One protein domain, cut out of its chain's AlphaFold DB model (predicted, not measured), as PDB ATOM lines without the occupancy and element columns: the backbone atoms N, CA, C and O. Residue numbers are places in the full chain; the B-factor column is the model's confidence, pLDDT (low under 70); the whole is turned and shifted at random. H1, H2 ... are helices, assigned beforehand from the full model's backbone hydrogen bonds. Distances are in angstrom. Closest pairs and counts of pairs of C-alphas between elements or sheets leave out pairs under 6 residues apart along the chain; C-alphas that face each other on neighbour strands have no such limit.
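What this domain is: This is residues 4 to 48 of the 48 residues of an uncharacterized protein of Achromobacter marplatensis (UniProt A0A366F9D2). The longest helix, H1, sits at one end of a loose, open chain, and a short link leads from it to a U-shaped turn of three short helices: H2 runs away from H1, H3 sits at the bend, and H4 folds back beside H2 in the opposite direction. Residues 4 to 9 of H1 stick out at one end, and residues 33 to 38, of which 33 to 35 belong to H3, stick out at the bend. The printed part has 45 residues with four named helices, in the order H1, H2, H3, H4, and no named strand; its class is all helix. The whole is loose, with a radius of gyration of the C-alphas of 12.7 A, and its outline is flat, but only just, spanning 36 by 19 by 10 A.

Where its parts are: Find C-alpha 4 at (165.695, 190.614, 183.680); from there H1 runs through residues 4 to 15, 16.6 A from first to last C-alpha, and ends with C-alpha 15 at (159.306, 201.333, 194.682). Further along, look at residues 24 to 29, which make H2, 8.6 A long. H3 is residues 32 to 35, 5.1 A long. H4 is residues 39 to 46, 10.5 A long; find its end at C-alpha 46, at (173.166, 202.701, 208.844).

How they stand to each other: Begin with H1, which touches no helix and is apart from H2, H3 and H4. Move on to H2 and H4, which are close but not clearly touching; their closest C-alphas, those of Arg 27 and Val 46, are 7.5 A apart. These two helices run opposite ways at a shallow tilt of 29 degrees. H3 and H4 are near each other, close but not clearly touching, with the closest C-alphas, those of Pro 32 and Ile 39, 5.7 A apart. H2 and H3 are close but not clearly touching as well, and their closest C-alphas, those of Ala 29 and Thr 35, are 7.9 A apart. Look along the backbones of H1, H2 and H4 and you will find each O i to N i+4 pair within hydrogen-bond range; H3 is too short for such a pair, and its one O i to N i+3 pair is not within range.

The domain as a whole: The two C-alphas farthest apart are those of Asp 4 and Gly 40, at 37.3 A. The printed part has no cut and ends at Ala 48, the chain's last residue. The link from H1 to H2, with 8 residues, is short; those from H2 to H3 and from H3 to H4 are tight, and no link is long. The mean pLDDT of the printed part is 87.4, and no printed residue is under 70.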
ATOM      1  N   ASP A   4     166.997 189.957 183.600       86.25
ATOM      2  CA  ASP A   4     165.695 190.614 183.680       86.25
ATOM      3  C   ASP A   4     165.018 190.407 185.045       86.25
ATOM      4  O   ASP A   4     164.280 191.279 185.503       86.25
ATOM      5  N   ASP A   5     165.314 189.305 185.741       85.06
ATOM      6  CA  ASP A   5     164.819 189.062 187.101       85.06
ATOM      7  C   ASP A   5     165.483 190.022 188.094       85.06
ATOM      8  O   ASP A   5     164.811 190.612 188.936       85.06
ATOM      9  N   ILE A   6     166.796 190.248 187.947       83.50
ATOM     10  CA  ILE A   6     167.559 191.204 188.768       83.50
ATOM     11  C   ILE A   6     167.015 192.624 188.572       83.50
ATOM     12  O   ILE A   6     166.826 193.353 189.543       83.50
ATOM     13  N   GLN A   7     166.716 193.009 187.329       85.75
ATOM     14  CA  GLN A   7     166.165 194.332 187.029       85.75
ATOM     15  C   GLN A   7     164.769 194.530 187.627       85.75
ATOM     16  O   GLN A   7     164.489 195.591 188.182       85.75
ATOM     17  N   LYS A   8     163.901 193.513 187.567       89.94
ATOM     18  CA  LYS A   8     162.568 193.563 188.188       89.94
ATOM     19  C   LYS A   8     162.650 193.679 189.707       89.94
ATOM     20  O   LYS A   8     161.927 194.487 190.283       89.94
ATOM     21  N   LEU A   9     163.542 192.917 190.339       86.12
ATOM     22  CA  LEU A   9     163.778 192.992 191.782       86.12
ATOM     23  C   LEU A   9     164.312 194.369 192.193       86.12
ATOM     24  O   LEU A   9     163.807 194.951 193.147       86.12
ATOM     25  N   GLY A  10     165.260 194.928 191.436       83.56
ATOM     26  CA  GLY A  10     165.763 196.283 191.671       83.56
ATOM     27  C   GLY A  10     164.680 197.355 191.511       83.56
ATOM     28  O   GLY A  10     164.573 198.255 192.339       83.56
ATOM     29  N   ALA A  11     163.827 197.234 190.489       87.56
ATOM     30  CA  ALA A  11     162.704 198.147 190.288       87.56
ATOM     31  C   ALA A  11     161.673 198.064 191.424       87.56
ATOM     32  O   ALA A  11     161.103 199.085 191.802       87.56
ATOM     33  N   GLN A  12     161.432 196.870 191.968       87.94
ATOM     34  CA  GLN A  12     160.542 196.695 193.111       87.94
ATOM     35  C   GLN A  12     161.151 197.282 194.389       87.94
ATOM     36  O   GLN A  12     160.487 198.063 195.057       87.94
ATOM     37  N   ALA A  13     162.431 197.021 194.660       86.38
ATOM     38  CA  ALA A  13     163.136 197.599 195.804       86.38
ATOM     39  C   ALA A  13     163.093 199.137 195.797       86.38
ATOM     40  O   ALA A  13     162.795 199.752 196.817       86.38
ATOM     41  N   ALA A  14     163.291 199.759 194.630       85.44
ATOM     42  CA  ALA A  14     163.174 201.209 194.483       85.44
ATOM     43  C   ALA A  14     161.750 201.730 194.756       85.44
ATOM     44  O   ALA A  14     161.593 202.809 195.323       85.44
ATOM     45  N   ARG A  15     160.706 200.982 194.370       88.94
ATOM     46  CA  ARG A  15     159.306 201.333 194.682       88.94
ATOM     47  C   ARG A  15     158.994 201.212 196.166       88.94
ATOM     48  O   ARG A  15     158.238 202.026 196.682       88.94
ATOM     49  N   ASP A  16     159.593 200.230 196.824       89.75
ATOM     50  CA  ASP A  16     159.432 199.989 198.257       89.75
ATOM     51  C   ASP A  16     160.262 200.972 199.106       89.75
ATOM     52  O   ASP A  16     160.232 200.907 200.332       89.75
ATOM     53  N   GLY A  17     160.990 201.900 198.469       86.31
ATOM     54  CA  GLY A  17     161.829 202.894 199.138       86.31
ATOM     55  C   GLY A  17     163.129 202.323 199.705       86.31
ATOM     56  O   GLY A  17     163.815 203.019 200.447       86.31
ATOM     57  N   LEU A  18     163.476 201.081 199.353       86.81
ATOM     58  CA  LEU A  18     164.690 200.428 199.821       86.81
ATOM     59  C   LEU A  18     165.916 201.070 199.172       86.81
ATOM     60  O   LEU A  18     166.004 201.251 197.953       86.81
ATOM     61  N   THR A  19     166.890 201.379 200.009       86.50
ATOM     62  CA  THR A  19     168.186 201.930 199.645       86.50
ATOM     63  C   THR A  19     169.242 200.827 199.574       86.50
ATOM     64  O   THR A  19     169.026 199.677 199.959       86.50
ATOM     65  N   LEU A  20     170.447 201.173 199.111       84.19
ATOM     66  CA  LEU A  20     171.582 200.248 199.177       84.19
ATOM     67  C   LEU A  20     171.937 199.861 200.625       84.19
ATOM     68  O   LEU A  20     172.445 198.765 200.839       84.19
ATOM     69  N   TRP A  21     171.629 200.702 201.619       85.50
ATOM     70  CA  TRP A  21     171.897 200.425 203.038       85.50
ATOM     71  C   TRP A  21     170.995 199.356 203.637       85.50
ATOM     72  O   TRP A  21     171.377 198.728 204.630       85.50
ATOM     73  N   ASP A  22     169.850 199.097 203.010       86.00
ATOM     74  CA  ASP A  22     168.948 198.000 203.362       86.00
ATOM     75  C   ASP A  22     169.484 196.642 202.888       86.00
ATOM     76  O   ASP A  22     169.049 195.592 203.362       86.00
ATOM     77  N   CYS A  23     170.476 196.636 201.990       85.62
ATOM     78  CA  CYS A  23     171.160 195.417 201.587       85.62
ATOM     79  C   CYS A  23     172.198 195.010 202.654       85.62
ATOM     80  O   CYS A  23     173.212 195.696 202.821       85.62
ATOM     81  N   PRO A  24     172.031 193.855 203.329       85.19
ATOM     82  CA  PRO A  24     172.951 193.423 204.382       85.19
ATOM     83  C   PRO A  24     174.367 193.172 203.852       85.19
ATOM     84  O   PRO A  24     175.344 193.428 204.553       85.19
ATOM     85  N   TYR A  25     174.496 192.727 202.599       86.69
ATOM     86  CA  TYR A  25     175.795 192.510 201.961       86.69
ATOM     87  C   TYR A  25     176.515 193.819 201.649       86.69
ATOM     88  O   TYR A  25     177.725 193.908 201.836       86.69
ATOM     89  N   TYR A  26     175.777 194.835 201.202       87.50
ATOM     90  CA  TYR A  26     176.344 196.155 200.942       87.50
ATOM     91  C   TYR A  26     176.797 196.813 202.248       87.50
ATOM     92  O   TYR A  26     177.939 197.251 202.354       87.50
ATOM     93  N   ARG A  27     175.950 196.773 203.284       88.44
ATOM     94  CA  ARG A  27     176.282 197.270 204.626       88.44
ATOM     95  C   ARG A  27     177.535 196.605 205.198       88.44
ATOM     96  O   ARG A  27     178.369 197.288 205.784       88.44
ATOM     97  N   ALA A  28     177.663 195.289 205.020       88.06
ATOM     98  CA  ALA A  28     178.833 194.539 205.454       88.06
ATOM     99  C   ALA A  28     180.094 194.936 204.672       88.06
ATOM    100  O   ALA A  28     181.136 195.145 205.282       88.06
ATOM    101  N   ALA A  29     179.999 195.077 203.348       89.19
ATOM    102  CA  ALA A  29     181.126 195.472 202.502       89.19
ATOM    103  C   ALA A  29     181.634 196.890 202.812       89.19
ATOM    104  O   ALA A  29     182.837 197.127 202.779       89.19
ATOM    105  N   GLU A  30     180.729 197.803 203.167       92.19
ATOM    106  CA  GLU A  30     181.062 199.179 203.545       92.19
ATOM    107  C   GLU A  30     181.520 199.318 205.008       92.19
ATOM    108  O   GLU A  30     181.792 200.429 205.443       92.19
ATOM    109  N   MET A  31     181.602 198.243 205.805       90.56
ATOM    110  CA  MET A  31     181.995 198.375 207.215       90.56
ATOM    111  C   MET A  31     183.367 199.059 207.374       90.56
ATOM    112  O   MET A  31     184.284 198.772 206.600       90.56
ATOM    113  N   PRO A  32     183.573 199.848 208.450       90.69
ATOM    114  CA  PRO A  32     184.844 200.503 208.770       90.69
ATOM    115  C   PRO A  32     186.060 199.576 208.742       90.69
ATOM    116  O   PRO A  32     187.151 199.982 208.356       90.69
ATOM    117  N   GLY A  33     185.874 198.305 209.119       88.81
ATOM    118  CA  GLY A  33     186.935 197.295 209.068       88.81
ATOM    119  C   GLY A  33     187.415 196.949 207.653       88.81
ATOM    120  O   GLY A  33     188.516 196.428 207.506       88.81
ATOM    121  N   HIS A  34     186.619 197.243 206.622       89.19
ATOM    122  CA  HIS A  34     186.945 197.018 205.213       89.19
ATOM    123  C   HIS A  34     187.332 198.303 204.480       89.19
ATOM    124  O   HIS A  34     188.240 198.279 203.653       89.19
ATOM    125  N   THR A  35     186.665 199.418 204.777       89.38
ATOM    126  CA  THR A  35     186.854 200.695 204.068       89.38
ATOM    127  C   THR A  35     187.862 201.621 204.747       89.38
ATOM    128  O   THR A  35     188.393 202.527 204.107       89.38
ATOM    129  N   GLY A  36     188.146 201.407 206.036       87.88
ATOM    130  CA  GLY A  36     188.969 202.305 206.845       87.88
ATOM    131  C   GLY A  36     188.270 203.615 207.219       87.88
ATOM    132  O   GLY A  36     188.927 204.528 207.721       87.88
ATOM    133  N   GLU A  37     186.959 203.741 206.976       89.38
ATOM    134  CA  GLU A  37     186.205 204.934 207.364       89.38
ATOM    135  C   GLU A  37     186.005 205.020 208.892       89.38
ATOM    136  O   GLU A  37     186.009 203.999 209.583       89.38
ATOM    137  N   PRO A  38     185.806 206.221 209.467       91.69
ATOM    138  CA  PRO A  38     185.452 206.352 210.875       91.69
ATOM    139  C   PRO A  38     184.109 205.684 211.187       91.69
ATOM    140  O   PRO A  38     183.110 205.935 210.512       91.69
ATOM    141  N   ILE A  39     184.052 204.915 212.280       90.06
ATOM    142  CA  ILE A  39     182.836 204.186 212.676       90.06
ATOM    143  C   ILE A  39     181.612 205.092 212.855       90.06
ATOM    144  O   ILE A  39     180.515 204.698 212.487       90.06
ATOM    145  N   GLY A  40     181.796 206.325 213.340       90.94
ATOM    146  CA  GLY A  40     180.694 207.278 213.504       90.94
ATOM    147  C   GLY A  40     180.036 207.681 212.181       90.94
ATOM    148  O   GLY A  40     178.815 207.793 212.118       90.94
ATOM    149  N   SER A  41     180.823 207.840 211.113       88.75
ATOM    150  CA  SER A  41     180.307 208.164 209.777       88.75
ATOM    151  C   SER A  41     179.524 206.999 209.180       88.75
ATOM    152  O   SER A  41     178.469 207.202 208.580       88.75
ATOM    153  N   TRP A  42     180.012 205.776 209.386       90.56
ATOM    154  CA  TRP A  42     179.324 204.567 208.946       90.56
ATOM    155  C   TRP A  42     178.018 204.341 209.714       90.56
ATOM    156  O   TRP A  42     176.972 204.145 209.100       90.56
ATOM    157  N   SER A  43     178.044 204.438 211.048       88.31
ATOM    158  CA  SER A  43     176.852 204.257 211.886       88.31
ATOM    159  C   SER A  43     175.751 205.254 211.533       88.31
ATOM    160  O   SER A  43     174.596 204.857 211.412       88.31
ATOM    161  N   ALA A  44     176.102 206.513 211.259       89.56
ATOM    162  CA  ALA A  44     175.135 207.517 210.822       89.56
ATOM    163  C   ALA A  44     174.448 207.167 209.486       89.56
ATOM    164  O   ALA A  44     173.299 207.540 209.290       89.56
ATOM    165  N   ARG A  45     175.118 206.445 208.573       87.44
ATOM    166  CA  ARG A  45     174.527 205.964 207.304       87.44
ATOM    167  C   ARG A  45     173.629 204.741 207.510       87.44
ATOM    168  O   ARG A  45     172.707 204.534 206.732       87.44
ATOM    169  N   VAL A  46     173.919 203.924 208.523       85.00
ATOM    170  CA  VAL A  46     173.166 202.701 208.844       85.00
ATOM    171  C   VAL A  46     171.880 202.993 209.620       85.00
ATOM    172  O   VAL A  46     170.922 202.237 209.485       85.00
ATOM    173  N   GLU A  47     171.870 204.048 210.437       83.12
ATOM    174  CA  GLU A  47     170.728 204.440 211.280       83.12
ATOM    175  C   GLU A  47     169.808 205.509 210.655       83.12
ATOM    176  O   GLU A  47     168.806 205.868 211.276       83.12
ATOM    177  N   ALA A  48     170.145 206.026 209.466       76.56
ATOM    178  CA  ALA A  48     169.354 207.019 208.726       76.56
ATOM    179  C   ALA A  48     168.125 206.404 208.041       76.56
ATOM    180  O   ALA A  48     167.077 207.092 208.025       76.56
TER     181      ALA A  48